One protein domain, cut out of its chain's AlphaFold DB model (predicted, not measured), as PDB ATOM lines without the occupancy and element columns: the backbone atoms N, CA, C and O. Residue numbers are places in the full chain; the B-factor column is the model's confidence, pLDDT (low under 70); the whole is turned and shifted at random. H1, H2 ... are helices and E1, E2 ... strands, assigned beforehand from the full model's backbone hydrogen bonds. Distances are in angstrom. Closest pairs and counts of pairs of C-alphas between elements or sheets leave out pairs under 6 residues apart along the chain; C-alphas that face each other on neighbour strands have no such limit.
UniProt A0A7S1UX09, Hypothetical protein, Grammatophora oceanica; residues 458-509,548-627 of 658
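Overview. This is residues 458 to 509 and 548 to 627 of the 658 residues of the protein "Hypothetical protein" of Grammatophora oceanica (UniProt A0A7S1UX09). A small compact head of five short helices, H1 to H5, and a tiny strand hairpin, E1 and E2, is joined to one very long helix, H6, whose first part packs on H3, H4 and H5. From residue 590 to 627, H6 sticks out from the head as a long arm, and this arm makes the length. The printed part has 132 residues, with six named helices and two named strands in the order H1 E1 E2 H2 H3 H4 H5 H6; the sheet, order E1 - E2, is antiparallel and the class is mostly helix. The whole is extended, with a radius of gyration of the C-alphas of 25.2 A and spans of 88 by 32 by 22 A.

Along the chain. Look first at E1, residues 472 to 474, and E2, residues 477 to 479. Before them, find C-alpha 458 at (297.654, 350.616, 283.130), where H1 begins; it runs 18.4 A to residue 470. After them come H2, residues 482 to 489, and H3, residues 495 to 504, 14.5 A long. Beyond the cut, H4 takes residues 548 to 554 and H5 residues 557 to 570, 20.0 A long. From C-alpha 574 at (305.470, 367.763, 290.939), H6 runs 79.0 A to C-alpha 627 at (373.721, 371.476, 251.379).

Arrangement. Start at the hairpin of E1 and E2, antiparallel at 139 degrees, where N 472 and O 479 are 3.0 A apart and N 474 and O 477 2.8 A, within hydrogen-bond range. From E2 go to H5: their closest C-alphas, Gly 477 and Glu 569, are 4.8 A apart. H5 touches residues 574 to 588 of H6 at a steep tilt of 52 degrees, opposite ways, closest at C-alphas 567 and 577, 4.6 A. The hub is H3, which touches the five other helices. Among them, H4 runs opposite ways to it at a shallow tilt of 30 degrees, closest at C-alphas 504 and 549, 4.7 A, and H6 is about perpendicular to it at 86 degrees, closest at C-alphas 503 and 578, 5.9 A. H1 touches H2 at a steep tilt of 47 degrees, closest at C-alphas 466 and 485, 5.6 A. H1 and H5 are apart. In H1 to H5 every O i to N i+4 pair is within hydrogen-bond range; in H6, 48 of 50 are.

Size, cuts and confidence. The farthest C-alphas, those of Glu 469 and Glu 627, are 87.7 A apart. Without residues 590 to 627, which stand free, the body spans 32 by 31 by 24 A. Residues 510 to 547 are not printed, and C-alphas 509 and 548 are 17.7 A apart across this cut. The links that are printed whole are tight. Confidence is low, pLDDT under 70, at residues 473 to 477 and 506 to 509.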
ATOM      1  N   PRO A 458     298.308 350.649 281.813       82.62
ATOM      2  CA  PRO A 458     297.654 350.616 283.130       82.62
ATOM      3  C   PRO A 458     298.634 350.639 284.312       82.62
ATOM      4  O   PRO A 458     298.314 351.171 285.366       82.62
ATOM      5  N   LEU A 459     299.849 350.105 284.145       83.50
ATOM      6  CA  LEU A 459     300.881 350.154 285.180       83.50
ATOM      7  C   LEU A 459     301.544 351.544 285.289       83.50
ATOM      8  O   LEU A 459     301.933 351.952 286.381       83.50
ATOM      9  N   ARG A 460     301.669 352.281 284.176       85.31
ATOM     10  CA  ARG A 460     302.088 353.696 284.179       85.31
ATOM     11  C   ARG A 460     301.049 354.568 284.877       85.31
ATOM     12  O   ARG A 460     301.430 355.479 285.604       85.31
ATOM     13  N   ASP A 461     299.769 354.257 284.687       84.31
ATOM     14  CA  ASP A 461     298.659 354.946 285.347       84.31
ATOM     15  C   ASP A 461     298.704 354.699 286.870       84.31
ATOM     16  O   ASP A 461     298.718 355.655 287.643       84.31
ATOM     17  N   THR A 462     298.884 353.443 287.312       86.81
ATOM     18  CA  THR A 462     299.110 353.112 288.738       86.81
ATOM     19  C   THR A 462     300.377 353.766 289.310       86.81
ATOM     20  O   THR A 462     300.379 354.188 290.463       86.81
ATOM     21  N   LEU A 463     301.458 353.889 288.528       87.25
ATOM     22  CA  LEU A 463     302.657 354.631 288.943       87.25
ATOM     23  C   LEU A 463     302.365 356.126 289.125       87.25
ATOM     24  O   LEU A 463     302.829 356.716 290.097       87.25
ATOM     25  N   ALA A 464     301.618 356.744 288.207       84.44
ATOM     26  CA  ALA A 464     301.244 358.151 288.306       84.44
ATOM     27  C   ALA A 464     300.387 358.419 289.554       84.44
ATOM     28  O   ALA A 464     300.652 359.377 290.278       84.44
ATOM     29  N   GLU A 465     299.421 357.543 289.839       84.94
ATOM     30  CA  GLU A 465     298.572 357.599 291.034       84.94
ATOM     31  C   GLU A 465     299.395 357.431 292.325       84.94
ATOM     32  O   GLU A 465     299.377 358.316 293.180       84.94
ATOM     33  N   ALA A 466     300.222 356.383 292.423       84.69
ATOM     34  CA  ALA A 466     301.076 356.133 293.589       84.69
ATOM     35  C   ALA A 466     302.091 357.264 293.857       84.69
ATOM     36  O   ALA A 466     302.333 357.624 295.009       84.69
ATOM     37  N   VAL A 467     302.679 357.871 292.817       85.50
ATOM     38  CA  VAL A 467     303.581 359.024 293.002       85.50
ATOM     39  C   VAL A 467     302.817 360.258 293.496       85.50
ATOM     40  O   VAL A 467     303.368 361.011 294.296       85.50
ATOM     41  N   VAL A 468     301.561 360.462 293.083       84.50
ATOM     42  CA  VAL A 468     300.720 361.566 293.581       84.50
ATOM     43  C   VAL A 468     300.274 361.335 295.032       84.50
ATOM     44  O   VAL A 468     300.258 362.294 295.799       84.50
ATOM     45  N   GLU A 469     299.983 360.097 295.445       82.56
ATOM     46  CA  GLU A 469     299.677 359.776 296.853       82.56
ATOM     47  C   GLU A 469     300.889 359.922 297.790       82.56
ATOM     48  O   GLU A 469     300.751 360.378 298.925       82.56
ATOM     49  N   VAL A 470     302.084 359.522 297.336       84.00
ATOM     50  CA  VAL A 470     303.314 359.524 298.154       84.00
ATOM     51  C   VAL A 470     304.019 360.886 298.168       84.00
ATOM     52  O   VAL A 470     304.849 361.134 299.043       84.00
ATOM     53  N   ALA A 471     303.694 361.788 297.238       81.69
ATOM     54  CA  ALA A 471     304.249 363.140 297.173       81.69
ATOM     55  C   ALA A 471     303.783 364.018 298.350       81.69
ATOM     56  O   ALA A 471     302.776 364.722 298.272       81.69
ATOM     57  N   GLN A 472     304.550 364.021 299.441       73.69
ATOM     58  CA  GLN A 472     304.256 364.847 300.609       73.69
ATOM     59  C   GLN A 472     304.813 366.273 300.434       73.69
ATOM     60  O   GLN A 472     305.980 366.436 300.054       73.69
ATOM     61  N   PRO A 473     304.022 367.323 300.737       66.94
ATOM     62  CA  PRO A 473     304.521 368.691 300.786       66.94
ATOM     63  C   PRO A 473     305.419 368.870 302.016       66.94
ATOM     64  O   PRO A 473     304.971 368.744 303.156       66.94
ATOM     65  N   SER A 474     306.693 369.173 301.780       67.00
ATOM     66  CA  SER A 474     307.700 369.454 302.802       67.00
ATOM     67  C   SER A 474     308.014 370.954 302.857       67.00
ATOM     68  O   SER A 474     307.718 371.710 301.930       67.00
ATOM     69  N   ALA A 475     308.657 371.400 303.937       58.72
ATOM     70  CA  ALA A 475     309.116 372.784 304.081       58.72
ATOM     71  C   ALA A 475     310.206 373.174 303.057       58.72
ATOM     72  O   ALA A 475     310.434 374.360 302.829       58.72
ATOM     73  N   GLU A 476     310.856 372.184 302.433       60.19
ATOM     74  CA  GLU A 476     311.945 372.342 301.455       60.19
ATOM     75  C   GLU A 476     311.568 371.824 300.044       60.19
ATOM     76  O   GLU A 476     312.446 371.486 299.257       60.19
ATOM     77  N   GLY A 477     310.271 371.728 299.718       68.38
ATOM     78  CA  GLY A 477     309.779 371.288 298.400       68.38
ATOM     79  C   GLY A 477     308.860 370.065 298.462       68.38
ATOM     80  O   GLY A 477     308.223 369.801 299.481       68.38
ATOM     81  N   VAL A 478     308.764 369.305 297.369       75.69
ATOM     82  CA  VAL A 478     307.949 368.073 297.309       75.69
ATOM     83  C   VAL A 478     308.847 366.862 297.544       75.69
ATOM     84  O   VAL A 478     309.766 366.633 296.766       75.69
ATOM     85  N   GLN A 479     308.586 366.048 298.568       76.25
ATOM     86  CA  GLN A 479     309.366 364.828 298.810       76.25
ATOM     87  C   GLN A 479     308.591 363.579 298.371       76.25
ATOM     88  O   GLN A 479     307.423 363.412 298.706       76.25
ATOM     89  N   VAL A 480     309.264 362.686 297.635       82.25
ATOM     90  CA  VAL A 480     308.725 361.400 297.161       82.25
ATOM     91  C   VAL A 480     309.626 360.270 297.664       82.25
ATOM     92  O   VAL A 480     310.823 360.266 297.364       82.25
ATOM     93  N   ASP A 481     309.069 359.306 298.405       85.38
ATOM     94  CA  ASP A 481     309.765 358.054 298.722       85.38
ATOM     95  C   ASP A 481     309.530 357.003 297.626       85.38
ATOM     96  O   ASP A 481     308.496 356.335 297.557       85.38
ATOM     97  N   TRP A 482     310.543 356.824 296.782       84.62
ATOM     98  CA  TRP A 482     310.533 355.847 295.697       84.62
ATOM     99  C   TRP A 482     310.490 354.391 296.181       84.62
ATOM    100  O   TRP A 482     310.103 353.516 295.405       84.62
ATOM    101  N   GLU A 483     310.834 354.099 297.442       87.19
ATOM    102  CA  GLU A 483     310.584 352.771 298.004       87.19
ATOM    103  C   GLU A 483     309.106 352.534 298.320       87.19
ATOM    104  O   GLU A 483     308.615 351.433 298.072       87.19
ATOM    105  N   GLN A 484     308.390 353.525 298.858       85.50
ATOM    106  CA  GLN A 484     306.947 353.426 299.087       85.50
ATOM    107  C   GLN A 484     306.176 353.339 297.762       85.50
ATOM    108  O   GLN A 484     305.336 352.450 297.616       85.50
ATOM    109  N   VAL A 485     306.544 354.148 296.761       86.06
ATOM    110  CA  VAL A 485     305.986 354.058 295.397       86.06
ATOM    111  C   VAL A 485     306.194 352.659 294.802       86.06
ATOM    112  O   VAL A 485     305.249 352.053 294.301       86.06
ATOM    113  N   ALA A 486     307.404 352.090 294.895       86.62
ATOM    114  CA  ALA A 486     307.672 350.734 294.404       86.62
ATOM    115  C   ALA A 486     306.855 349.653 295.145       86.62
ATOM    116  O   ALA A 486     306.422 348.678 294.530       86.62
ATOM    117  N   LYS A 487     306.593 349.834 296.449       88.00
ATOM    118  CA  LYS A 487     305.748 348.930 297.253       88.00
ATOM    119  C   LYS A 487     304.267 349.002 296.842       88.00
ATOM    120  O   LYS A 487     303.616 347.962 296.842       88.00
ATOM    121  N   GLN A 488     303.753 350.175 296.452       83.62
ATOM    122  CA  GLN A 488     302.375 350.343 295.953       83.62
ATOM    123  C   GLN A 488     302.183 349.835 294.515       83.62
ATOM    124  O   GLN A 488     301.221 349.121 294.248       83.62
ATOM    125  N   VAL A 489     303.108 350.146 293.598       83.81
ATOM    126  CA  VAL A 489     303.067 349.670 292.195       83.81
ATOM    127  C   VAL A 489     303.257 348.145 292.105       83.81
ATOM    128  O   VAL A 489     302.747 347.487 291.195       83.81
ATOM    129  N   GLY A 490     303.970 347.556 293.070       77.81
ATOM    130  CA  GLY A 490     304.121 346.112 293.200       77.81
ATOM    131  C   GLY A 490     304.957 345.499 292.075       77.81
ATOM    132  O   GLY A 490     306.000 346.026 291.693       77.81
ATOM    133  N   CYS A 491     304.534 344.331 291.581       73.94
ATOM    134  CA  CYS A 491     305.116 343.607 290.436       73.94
ATOM    135  C   CYS A 491     306.645 343.334 290.463       73.94
ATOM    136  O   CYS A 491     307.199 342.893 289.458       73.94
ATOM    137  N   GLY A 492     307.330 343.555 291.592       74.81
ATOM    138  CA  GLY A 492     308.785 343.403 291.718       74.81
ATOM    139  C   GLY A 492     309.607 344.560 291.129       74.81
ATOM    140  O   GLY A 492     310.804 344.388 290.883       74.81
ATOM    141  N   VAL A 493     308.990 345.721 290.888       83.25
ATOM    142  CA  VAL A 493     309.666 346.904 290.330       83.25
ATOM    143  C   VAL A 493     310.658 347.493 291.337       83.25
ATOM    144  O   VAL A 493     310.411 347.512 292.543       83.25
ATOM    145  N   LYS A 494     311.804 347.986 290.854       86.44
ATOM    146  CA  LYS A 494     312.812 348.651 291.695       86.44
ATOM    147  C   LYS A 494     312.528 350.157 291.768       86.44
ATOM    148  O   LYS A 494     312.151 350.729 290.748       86.44
ATOM    149  N   PRO A 495     312.836 350.839 292.890       85.81
ATOM    150  CA  PRO A 495     312.680 352.295 293.015       85.81
ATOM    151  C   PRO A 495     313.302 353.088 291.852       85.81
ATOM    152  O   PRO A 495     312.649 353.943 291.269       85.81
ATOM    153  N   LEU A 496     314.516 352.712 291.428       83.44
ATOM    154  CA  LEU A 496     315.224 353.308 290.283       83.44
ATOM    155  C   LEU A 496     314.493 353.173 288.938       83.44
ATOM    156  O   LEU A 496     314.676 354.009 288.056       83.44
ATOM    157  N   ASP A 497     313.702 352.116 288.763       85.38
ATOM    158  CA  ASP A 497     312.953 351.885 287.531       85.38
ATOM    159  C   ASP A 497     311.627 352.674 287.562       85.38
ATOM    160  O   ASP A 497     311.227 353.214 286.532       85.38
ATOM    161  N   CYS A 498     311.018 352.867 288.745       86.62
ATOM    162  CA  CYS A 498     309.926 353.832 288.958       86.62
ATOM    163  C   CYS A 498     310.380 355.284 288.716       86.62
ATOM    164  O   CYS A 498     309.708 356.021 288.000       86.62
ATOM    165  N   GLU A 499     311.532 355.689 289.270       84.50
ATOM    166  CA  GLU A 499     312.133 357.022 289.085       84.50
ATOM    167  C   GLU A 499     312.342 357.350 287.596       84.50
ATOM    168  O   GLU A 499     312.013 358.444 287.128       84.50
ATOM    169  N   ARG A 500     312.879 356.387 286.835       86.44
ATOM    170  CA  ARG A 500     313.112 356.517 285.391       86.44
ATOM    171  C   ARG A 500     311.820 356.577 284.593       86.44
ATOM    172  O   ARG A 500     311.706 357.431 283.714       86.44
ATOM    173  N   GLU A 501     310.856 355.705 284.886       84.75
ATOM    174  CA  GLU A 501     309.613 355.693 284.121       84.75
ATOM    175  C   GLU A 501     308.779 356.946 284.398       84.75
ATOM    176  O   GLU A 501     308.268 357.533 283.445       84.75
ATOM    177  N   PHE A 502     308.742 357.428 285.648       85.38
ATOM    178  CA  PHE A 502     308.133 358.706 286.031       85.38
ATOM    179  C   PHE A 502     308.666 359.875 285.189       85.38
ATOM    180  O   PHE A 502     307.881 360.666 284.662       85.38
ATOM    181  N   LEU A 503     309.985 359.962 284.983       82.50
ATOM    182  CA  LEU A 503     310.575 360.977 284.102       82.50
ATOM    183  C   LEU A 503     310.254 360.777 282.615       82.50
ATOM    184  O   LEU A 503     310.391 361.725 281.845       82.50
ATOM    185  N   SER A 504     309.807 359.592 282.201       77.19
ATOM    186  CA  SER A 504     309.364 359.323 280.828       77.19
ATOM    187  C   SER A 504     307.862 359.537 280.593       77.19
ATOM    188  O   SER A 504     307.437 359.578 279.438       77.19
ATOM    189  N   LEU A 505     307.052 359.702 281.649       76.81
ATOM    190  CA  LEU A 505     305.634 360.043 281.507       76.81
ATOM    191  C   LEU A 505     305.499 361.455 280.919       76.81
ATOM    192  O   LEU A 505     306.117 362.407 281.396       76.81
ATOM    193  N   THR A 506     304.685 361.602 279.873       62.53
ATOM    194  CA  THR A 506     304.641 362.834 279.067       62.53
ATOM    195  C   THR A 506     304.057 364.030 279.827       62.53
ATOM    196  O   THR A 506     304.405 365.172 279.533       62.53
ATOM    197  N   THR A 507     303.148 363.783 280.777       55.31
ATOM    198  CA  THR A 507     302.679 364.696 281.843       55.31
ATOM    199  C   THR A 507     301.652 363.956 282.704       55.31
ATOM    200  O   THR A 507     300.937 363.096 282.197       55.31
ATOM    201  N   LEU A 508     301.533 364.306 283.988       51.91
ATOM    202  CA  LEU A 508     300.561 363.690 284.911       51.91
ATOM    203  C   LEU A 508     299.094 364.086 284.635       51.91
ATOM    204  O   LEU A 508     298.178 363.451 285.146       51.91
ATOM    205  N   THR A 509     298.855 365.143 283.852       44.12
ATOM    206  CA  THR A 509     297.550 365.830 283.775       44.12
ATOM    207  C   THR A 509     296.864 365.795 282.410       44.12
ATOM    208  O   THR A 509     295.641 365.928 282.361       44.12
ATOM    209  N   LEU A 548     312.695 360.978 274.979       82.88
ATOM    210  CA  LEU A 548     312.924 361.232 276.408       82.88
ATOM    211  C   LEU A 548     312.989 359.931 277.219       82.88
ATOM    212  O   LEU A 548     313.878 359.790 278.055       82.88
ATOM    213  N   HIS A 549     312.118 358.955 276.935       81.12
ATOM    214  CA  HIS A 549     312.181 357.614 277.524       81.12
ATOM    215  C   HIS A 549     313.522 356.925 277.208       81.12
ATOM    216  O   HIS A 549     314.162 356.364 278.099       81.12
ATOM    217  N   GLY A 550     314.003 357.035 275.963       84.44
ATOM    218  CA  GLY A 550     315.331 356.561 275.565       84.44
ATOM    219  C   GLY A 550     316.471 357.203 276.367       84.44
ATOM    220  O   GLY A 550     317.370 356.497 276.823       84.44
ATOM    221  N   ILE A 551     316.420 358.519 276.600       87.38
ATOM    222  CA  ILE A 551     317.409 359.232 277.425       87.38
ATOM    223  C   ILE A 551     317.312 358.805 278.897       87.38
ATOM    224  O   ILE A 551     318.327 358.439 279.481       87.38
ATOM    225  N   ALA A 552     316.117 358.780 279.493       84.81
ATOM    226  CA  ALA A 552     315.919 358.414 280.900       84.81
ATOM    227  C   ALA A 552     316.374 356.976 281.217       84.81
ATOM    228  O   ALA A 552     316.975 356.724 282.266       84.81
ATOM    229  N   ARG A 553     316.155 356.036 280.288       84.00
ATOM    230  CA  ARG A 553     316.613 354.643 280.404       84.00
ATOM    231  C   ARG A 553     318.132 354.504 280.265       84.00
ATOM    232  O   ARG A 553     318.729 353.705 280.985       84.00
ATOM    233  N   ASN A 554     318.751 355.280 279.373       86.44
ATOM    234  CA  ASN A 554     320.194 355.232 279.103       86.44
ATOM    235  C   ASN A 554     321.037 356.090 280.067       86.44
ATOM    236  O   ASN A 554     322.249 355.888 280.156       86.44
ATOM    237  N   ALA A 555     320.423 357.034 280.783       86.50
ATOM    238  CA  ALA A 555     321.091 357.886 281.761       86.50
ATOM    239  C   ALA A 555     321.603 357.092 282.976       86.50
ATOM    240  O   ALA A 555     320.978 356.129 283.437       86.50
ATOM    241  N   ASP A 556     322.736 357.537 283.526       87.88
ATOM    242  CA  ASP A 556     323.323 356.987 284.749       87.88
ATOM    243  C   ASP A 556     322.337 357.135 285.931       87.88
ATOM    244  O   ASP A 556     321.817 358.236 286.150       87.88
ATOM    245  N   PRO A 557     322.065 356.070 286.714       85.88
ATOM    246  CA  PRO A 557     321.120 356.125 287.831       85.88
ATOM    247  C   PRO A 557     321.482 357.165 288.907       85.88
ATOM    248  O   PRO A 557     320.583 357.690 289.561       85.88
ATOM    249  N   GLN A 558     322.761 357.512 289.085       87.50
ATOM    250  CA  GLN A 558     323.183 358.588 289.990       87.50
ATOM    251  C   GLN A 558     322.831 359.971 289.431       87.50
ATOM    252  O   GLN A 558     322.442 360.861 290.186       87.50
ATOM    253  N   VAL A 559     322.921 360.157 288.109       88.00
ATOM    254  CA  VAL A 559     322.529 361.409 287.441       88.00
ATOM    255  C   VAL A 559     321.009 361.569 287.459       88.00
ATOM    256  O   VAL A 559     320.534 362.660 287.762       88.00
ATOM    257  N   VAL A 560     320.251 360.486 287.239       87.88
ATOM    258  CA  VAL A 560     318.788 360.468 287.422       87.88
ATOM    259  C   VAL A 560     318.424 360.889 288.847       87.88
ATOM    260  O   VAL A 560     317.685 361.854 289.009       87.88
ATOM    261  N   LYS A 561     319.016 360.262 289.875       88.38
ATOM    262  CA  LYS A 561     318.766 360.606 291.287       88.38
ATOM    263  C   LYS A 561     319.148 362.032 291.663       88.38
ATOM    264  O   LYS A 561     318.421 362.690 292.403       88.38
ATOM    265  N   ALA A 562     320.278 362.526 291.164       89.12
ATOM    266  CA  ALA A 562     320.703 363.898 291.412       89.12
ATOM    267  C   ALA A 562     319.799 364.926 290.707       89.12
ATOM    268  O   ALA A 562     319.580 366.006 291.254       89.12
ATOM    269  N   ALA A 563     319.271 364.597 289.522       88.69
ATOM    270  CA  ALA A 563     318.350 365.445 288.774       88.69
ATOM    271  C   ALA A 563     316.946 365.465 289.400       88.69
ATOM    272  O   ALA A 563     316.423 366.552 289.637       88.69
ATOM    273  N   THR A 564     316.357 364.305 289.723       87.12
ATOM    274  CA  THR A 564     315.035 364.230 290.373       87.12
ATOM    275  C   THR A 564     315.046 364.928 291.724       87.12
ATOM    276  O   THR A 564     314.206 365.793 291.957       87.12
ATOM    277  N   LYS A 565     316.024 364.623 292.588       89.31
ATOM    278  CA  LYS A 565     316.121 365.226 293.922       89.31
ATOM    279  C   LYS A 565     316.232 366.754 293.856       89.31
ATOM    280  O   LYS A 565     315.429 367.434 294.480       89.31
ATOM    281  N   LYS A 566     317.150 367.296 293.048       87.50
ATOM    282  CA  LYS A 566     317.318 368.758 292.928       87.50
ATOM    283  C   LYS A 566     316.143 369.460 292.259       87.50
ATOM    284  O   LYS A 566     315.883 370.618 292.559       87.50
ATOM    285  N   ALA A 567     315.447 368.788 291.347       87.12
ATOM    286  CA  ALA A 567     314.225 369.322 290.762       87.12
ATOM    287  C   ALA A 567     313.114 369.430 291.819       87.12
ATOM    288  O   ALA A 567     312.502 370.486 291.948       87.12
ATOM    289  N   LEU A 568     312.924 368.371 292.613       84.38
ATOM    290  CA  LEU A 568     311.949 368.280 293.705       84.38
ATOM    291  C   LEU A 568     312.206 369.285 294.848       84.38
ATOM    292  O   LEU A 568     311.253 369.873 295.354       84.38
ATOM    293  N   GLU A 569     313.477 369.526 295.199       85.56
ATOM    294  CA  GLU A 569     313.922 370.543 296.180       85.56
ATOM    295  C   GLU A 569     313.654 371.995 295.726       85.56
ATOM    296  O   GLU A 569     313.543 372.900 296.548       85.56
ATOM    297  N   VAL A 570     313.585 372.250 294.414       85.38
ATOM    298  CA  VAL A 570     313.443 373.610 293.848       85.38
ATOM    299  C   VAL A 570     312.013 373.898 293.369       85.38
ATOM    300  O   VAL A 570     311.615 375.058 293.259       85.38
ATOM    301  N   SER A 571     311.220 372.867 293.076       80.62
ATOM    302  CA  SER A 571     309.859 373.004 292.557       80.62
ATOM    303  C   SER A 571     308.790 373.016 293.653       80.62
ATOM    304  O   SER A 571     308.752 372.126 294.498       80.62
ATOM    305  N   SER A 572     307.819 373.922 293.541       77.81
ATOM    306  CA  SER A 572     306.575 373.890 294.328       77.81
ATOM    307  C   SER A 572     305.501 372.948 293.757       77.81
ATOM    308  O   SER A 572     304.433 372.810 294.347       77.81
ATOM    309  N   SER A 573     305.750 372.312 292.605       81.94
ATOM    310  CA  SER A 573     304.811 371.416 291.924       81.94
ATOM    311  C   SER A 573     305.529 370.227 291.288       81.94
ATOM    312  O   SER A 573     306.541 370.393 290.603       81.94
ATOM    313  N   LEU A 574     304.955 369.033 291.455       81.75
ATOM    314  CA  LEU A 574     305.470 367.763 290.939       81.75
ATOM    315  C   LEU A 574     305.659 367.766 289.408       81.75
ATOM    316  O   LEU A 574     306.632 367.204 288.908       81.75
ATOM    317  N   GLU A 575     304.797 368.456 288.654       81.00
ATOM    318  CA  GLU A 575     304.992 368.633 287.207       81.00
ATOM    319  C   GLU A 575     306.229 369.474 286.879       81.00
ATOM    320  O   GLU A 575     306.935 369.203 285.909       81.00
ATOM    321  N   GLN A 576     306.490 370.522 287.663       83.31
ATOM    322  CA  GLN A 576     307.648 371.388 287.465       83.31
ATOM    323  C   GLN A 576     308.937 370.656 287.864       83.31
ATOM    324  O   GLN A 576     309.954 370.822 287.183       83.31
ATOM    325  N   ALA A 577     308.880 369.774 288.870       84.00
ATOM    326  CA  ALA A 577     309.944 368.817 289.169       84.00
ATOM    327  C   ALA A 577     310.223 367.907 287.960       84.00
ATOM    328  O   ALA A 577     311.340 367.850 287.456       84.00
ATOM    329  N   GLN A 578     309.185 367.245 287.443       85.06
ATOM    330  CA  GLN A 578     309.276 366.312 286.318       85.06
ATOM    331  C   GLN A 578     309.870 366.981 285.067       85.06
ATOM    332  O   GLN A 578     310.846 366.489 284.500       85.06
ATOM    333  N   LYS A 579     309.337 368.147 284.678       85.75
ATOM    334  CA  LYS A 579     309.770 368.913 283.498       85.75
ATOM    335  C   LYS A 579     311.207 369.433 283.639       85.75
ATOM    336  O   LYS A 579     311.983 369.353 282.688       85.75
ATOM    337  N   SER A 580     311.603 369.923 284.817       86.12
ATOM    338  CA  SER A 580     312.982 370.392 285.041       86.12
ATOM    339  C   SER A 580     313.995 369.244 285.133       86.12
ATOM    340  O   SER A 580     315.089 369.366 284.581       86.12
ATOM    341  N   ALA A 581     313.626 368.096 285.711       87.56
ATOM    342  CA  ALA A 581     314.453 366.889 285.708       87.56
ATOM    343  C   ALA A 581     314.624 366.291 284.296       87.56
ATOM    344  O   ALA A 581     315.738 365.915 283.931       87.56
ATOM    345  N   GLN A 582     313.572 366.272 283.466       86.75
ATOM    346  CA  GLN A 582     313.663 365.903 282.043       86.75
ATOM    347  C   GLN A 582     314.673 366.788 281.295       86.75
ATOM    348  O   GLN A 582     315.570 366.274 280.624       86.75
ATOM    349  N   VAL A 583     314.584 368.115 281.454       88.88
ATOM    350  CA  VAL A 583     315.541 369.062 280.851       88.88
ATOM    351  C   VAL A 583     316.960 368.837 281.385       88.88
ATOM    352  O   VAL A 583     317.906 368.819 280.597       88.88
ATOM    353  N   ALA A 584     317.128 368.594 282.688       89.38
ATOM    354  CA  ALA A 584     318.433 368.308 283.284       89.38
ATOM    355  C   ALA A 584     319.076 367.024 282.723       89.38
ATOM    356  O   ALA A 584     320.284 367.014 282.483       89.38
ATOM    357  N   LEU A 585     318.295 365.971 282.447       87.50
ATOM    358  CA  LEU A 585     318.795 364.759 281.784       87.50
ATOM    359  C   LEU A 585     319.187 365.002 280.322       87.50
ATOM    360  O   LEU A 585     320.248 364.547 279.897       87.50
ATOM    361  N   VAL A 586     318.381 365.754 279.565       89.75
ATOM    362  CA  VAL A 586     318.703 366.130 278.175       89.75
ATOM    363  C   VAL A 586     319.996 366.950 278.115       89.75
ATOM    364  O   VAL A 586     320.869 366.659 277.298       89.75
ATOM    365  N   VAL A 587     320.168 367.928 279.010       90.88
ATOM    366  CA  VAL A 587     321.408 368.717 279.130       90.88
ATOM    367  C   VAL A 587     322.583 367.848 279.599       90.88
ATOM    368  O   VAL A 587     323.701 368.010 279.110       90.88
ATOM    369  N   GLY A 588     322.351 366.889 280.499       89.00
ATOM    370  CA  GLY A 588     323.358 365.923 280.940       89.00
ATOM    371  C   GLY A 588     323.903 365.070 279.791       89.00
ATOM    372  O   GLY A 588     325.115 364.999 279.594       89.00
ATOM    373  N   GLU A 589     323.027 364.482 278.975       89.56
ATOM    374  CA  GLU A 589     323.456 363.668 277.832       89.56
ATOM    375  C   GLU A 589     324.054 364.530 276.704       89.56
ATOM    376  O   GLU A 589     325.058 364.144 276.108       89.56
ATOM    377  N   ALA A 590     323.530 365.739 276.465       91.12
ATOM    378  CA  ALA A 590     324.100 366.679 275.498       91.12
ATOM    379  C   ALA A 590     325.513 367.158 275.890       91.12
ATOM    380  O   ALA A 590     326.399 367.223 275.039       91.12
ATOM    381  N   THR A 591     325.765 367.447 277.173       91.56
ATOM    382  CA  THR A 591     327.109 367.829 277.656       91.56
ATOM    383  C   THR A 591     328.085 366.650 277.661       91.56
ATOM    384  O   THR A 591     329.269 366.834 277.378       91.56
ATOM    385  N   LYS A 592     327.602 365.424 277.902       90.62
ATOM    386  CA  LYS A 592     328.367 364.181 277.715       90.62
ATOM    387  C   LYS A 592     328.733 363.947 276.244       90.62
ATOM    388  O   LYS A 592     329.888 363.642 275.960       90.62
ATOM    389  N   ALA A 593     327.801 364.156 275.314       92.12
ATOM    390  CA  ALA A 593     328.074 364.083 273.879       92.12
ATOM    391  C   ALA A 593     329.080 365.157 273.426       92.12
ATOM    392  O   ALA A 593     330.025 364.835 272.712       92.12
ATOM    393  N   ALA A 594     328.941 366.404 273.898       95.56
ATOM    394  CA  ALA A 594     329.864 367.494 273.575       95.56
ATOM    395  C   ALA A 594     331.317 367.171 273.972       95.56
ATOM    396  O   ALA A 594     332.214 367.300 273.142       95.56
ATOM    397  N   ARG A 595     331.545 366.650 275.188       95.00
ATOM    398  CA  ARG A 595     332.881 366.213 275.645       95.00
ATOM    399  C   ARG A 595     333.491 365.131 274.752       95.00
ATOM    400  O   ARG A 595     334.677 365.184 274.445       95.00
ATOM    401  N   LEU A 596     332.683 364.180 274.281       96.56
ATOM    402  CA  LEU A 596     333.145 363.135 273.360       96.56
ATOM    403  C   LEU A 596     333.502 363.683 271.966       96.56
ATOM    404  O   LEU A 596     334.323 363.080 271.278       96.56
ATOM    405  N   GLU A 597     332.930 364.813 271.538       96.38
ATOM    406  CA  GLU A 597     333.391 365.524 270.336       96.38
ATOM    407  C   GLU A 597     334.664 366.348 270.605       96.38
ATOM    408  O   GLU A 597     335.570 366.344 269.774       96.38
ATOM    409  N   GLU A 598     334.806 366.978 271.776       96.94
ATOM    410  CA  GLU A 598     336.044 367.664 272.194       96.94
ATOM    411  C   GLU A 598     337.249 366.697 272.241       96.94
ATOM    412  O   GLU A 598     338.335 367.016 271.747       96.94
ATOM    413  N   GLU A 599     337.055 365.474 272.747       97.88
ATOM    414  CA  GLU A 599     338.056 364.394 272.741       97.88
ATOM    415  C   GLU A 599     338.436 363.926 271.321       97.88
ATOM    416  O   GLU A 599     339.597 363.604 271.054       97.88
ATOM    417  N   LYS A 600     337.492 363.920 270.369       98.31
ATOM    418  CA  LYS A 600     337.788 363.615 268.955       98.31
ATOM    419  C   LYS A 600     338.540 364.755 268.278       98.31
ATOM    420  O   LYS A 600     339.517 364.503 267.577       98.31
ATOM    421  N   LEU A 601     338.121 366.000 268.506       98.00
ATOM    422  CA  LEU A 601     338.759 367.187 267.934       98.00
ATOM    423  C   LEU A 601     340.206 367.322 268.414       98.00
ATOM    424  O   LEU A 601     341.105 367.516 267.599       98.00
ATOM    425  N   THR A 602     340.454 367.154 269.715       98.00
ATOM    426  CA  THR A 602     341.815 367.166 270.276       98.00
ATOM    427  C   THR A 602     342.690 366.045 269.708       98.00
ATOM    428  O   THR A 602     343.842 366.306 269.360       98.00
ATOM    429  N   ARG A 603     342.144 364.836 269.502       98.31
ATOM    430  CA  ARG A 603     342.848 363.742 268.810       98.31
ATOM    431  C   ARG A 603     343.221 364.107 267.368       98.31
ATOM    432  O   ARG A 603     344.390 364.018 267.001       98.31
ATOM    433  N   SER A 604     342.261 364.571 266.568       98.31
ATOM    434  CA  SER A 604     342.499 364.942 265.165       98.31
ATOM    435  C   SER A 604     343.452 366.134 265.014       98.31
ATOM    436  O   SER A 604     344.191 366.215 264.034       98.31
ATOM    437  N   LEU A 605     343.481 367.053 265.988       98.62
ATOM    438  CA  LEU A 605     344.458 368.143 266.041       98.62
ATOM    439  C   LEU A 605     345.877 367.640 266.345       98.62
ATOM    440  O   LEU A 605     346.827 368.157 265.757       98.62
ATOM    441  N   ALA A 606     346.032 366.627 267.203       98.31
ATOM    442  CA  ALA A 606     347.325 365.993 267.464       98.31
ATOM    443  C   ALA A 606     347.856 365.255 266.220       98.31
ATOM    444  O   ALA A 606     348.992 365.493 265.814       98.31
ATOM    445  N   GLU A 607     347.013 364.458 265.554       98.50
ATOM    446  CA  GLU A 607     347.343 363.772 264.291       98.50
ATOM    447  C   GLU A 607     347.734 364.774 263.184       98.50
ATOM    448  O   GLU A 607     348.711 364.579 262.458       98.50
ATOM    449  N   LEU A 608     347.019 365.903 263.078       98.69
ATOM    450  CA  LEU A 608     347.372 366.981 262.150       98.69
ATOM    451  C   LEU A 608     348.707 367.642 262.523       98.69
ATOM    452  O   LEU A 608     349.475 367.990 261.626       98.69
ATOM    453  N   HIS A 609     349.001 367.828 263.812       98.62
ATOM    454  CA  HIS A 609     350.270 368.397 264.264       98.62
ATOM    455  C   HIS A 609     351.451 367.472 263.934       98.62
ATOM    456  O   HIS A 609     352.431 367.930 263.350       98.62
ATOM    457  N   GLU A 610     351.321 366.171 264.195       98.44
ATOM    458  CA  GLU A 610     352.302 365.142 263.828       98.44
ATOM    459  C   GLU A 610     352.582 365.144 262.315       98.44
ATOM    460  O   GLU A 610     353.730 365.287 261.893       98.44
ATOM    461  N   GLN A 611     351.539 365.140 261.474       98.62
ATOM    462  CA  GLN A 611     351.686 365.259 260.014       98.62
ATOM    463  C   GLN A 611     352.381 366.559 259.570       98.62
ATOM    464  O   GLN A 611     353.019 366.596 258.513       98.62
ATOM    465  N   ARG A 612     352.261 367.650 260.339       98.31
ATOM    466  CA  ARG A 612     352.951 368.919 260.053       98.31
ATOM    467  C   ARG A 612     354.414 368.883 260.479       98.31
ATOM    468  O   ARG A 612     355.232 369.416 259.733       98.31
ATOM    469  N   LEU A 613     354.742 368.236 261.597       98.44
ATOM    470  CA  LEU A 613     356.123 368.007 262.029       98.44
ATOM    471  C   LEU A 613     356.860 367.088 261.047       98.44
ATOM    472  O   LEU A 613     357.866 367.516 260.490       98.44
ATOM    473  N   LEU A 614     356.298 365.922 260.708       98.62
ATOM    474  CA  LEU A 614     356.866 364.990 259.718       98.62
ATOM    475  C   LEU A 614     357.099 365.659 258.349       98.62
ATOM    476  O   LEU A 614     358.091 365.402 257.668       98.62
ATOM    477  N   LYS A 615     356.206 366.572 257.939       98.50
ATOM    478  CA  LYS A 615     356.365 367.355 256.701       98.50
ATOM    479  C   LYS A 615     357.452 368.435 256.789       98.50
ATOM    480  O   LYS A 615     357.965 368.844 255.749       98.50
ATOM    481  N   LEU A 616     357.775 368.933 257.981       98.50
ATOM    482  CA  LEU A 616     358.898 369.852 258.195       98.50
ATOM    483  C   LEU A 616     360.221 369.083 258.289       98.50
ATOM    484  O   LEU A 616     361.174 369.480 257.634       98.50
ATOM    485  N   GLU A 617     360.244 367.955 258.992       98.19
ATOM    486  CA  GLU A 617     361.379 367.028 259.094       98.19
ATOM    487  C   GLU A 617     361.830 366.527 257.714       98.19
ATOM    488  O   GLU A 617     362.978 366.726 257.327       98.19
ATOM    489  N   ASN A 618     360.904 366.001 256.903       98.31
ATOM    490  CA  ASN A 618     361.186 365.579 255.527       98.31
ATOM    491  C   ASN A 618     361.723 366.725 254.643       98.31
ATOM    492  O   ASN A 618     362.543 366.495 253.758       98.31
ATOM    493  N   ARG A 619     361.282 367.967 254.885       98.38
ATOM    494  CA  ARG A 619     361.796 369.156 254.186       98.38
ATOM    495  C   ARG A 619     363.166 369.603 254.679       98.38
ATOM    496  O   ARG A 619     363.887 370.190 253.886       98.38
ATOM    497  N   MET A 620     363.489 369.366 255.947       98.44
ATOM    498  CA  MET A 620     364.802 369.652 256.516       98.44
ATOM    499  C   MET A 620     365.825 368.679 255.934       98.44
ATOM    500  O   MET A 620     366.748 369.133 255.277       98.44
ATOM    501  N   ALA A 621     365.541 367.371 255.964       98.38
ATOM    502  CA  ALA A 621     366.390 366.353 255.338       98.38
ATOM    503  C   ALA A 621     366.683 366.639 253.847       98.38
ATOM    504  O   ALA A 621     367.830 366.577 253.423       98.38
ATOM    505  N   MET A 622     365.677 367.048 253.057       98.19
ATOM    506  CA  MET A 622     365.890 367.449 251.653       98.19
ATOM    507  C   MET A 622     366.719 368.735 251.470       98.19
ATOM    508  O   MET A 622     367.203 368.979 250.368       98.19
ATOM    509  N   LEU A 623     366.836 369.590 252.489       98.56
ATOM    510  CA  LEU A 623     367.734 370.749 252.469       98.56
ATOM    511  C   LEU A 623     369.146 370.343 252.899       98.56
ATOM    512  O   LEU A 623     370.097 370.765 252.250       98.56
ATOM    513  N   ASP A 624     369.267 369.480 253.909       98.62
ATOM    514  CA  ASP A 624     370.534 368.923 254.392       98.62
ATOM    515  C   ASP A 624     371.244 368.114 253.275       98.62
ATOM    516  O   ASP A 624     372.439 368.290 253.031       98.62
ATOM    517  N   ASP A 625     370.491 367.302 252.514       98.50
ATOM    518  CA  ASP A 625     370.969 366.585 251.316       98.50
ATOM    519  C   ASP A 625     371.512 367.547 250.237       98.50
ATOM    520  O   ASP A 625     372.525 367.272 249.586       98.50
ATOM    521  N   VAL A 626     370.843 368.689 250.035       98.50
ATOM    522  CA  VAL A 626     371.230 369.704 249.040       98.50
ATOM    523  C   VAL A 626     372.435 370.519 249.509       98.50
ATOM    524  O   VAL A 626     373.299 370.831 248.691       98.50
ATOM    525  N   GLU A 627     372.535 370.838 250.800       98.50
ATOM    526  CA  GLU A 627     373.721 371.476 251.379       98.50
ATOM    527  C   GLU A 627     374.945 370.565 251.221       98.50
ATOM    528  O   GLU A 627     375.955 371.002 250.668       98.50
TER     529      GLU A 627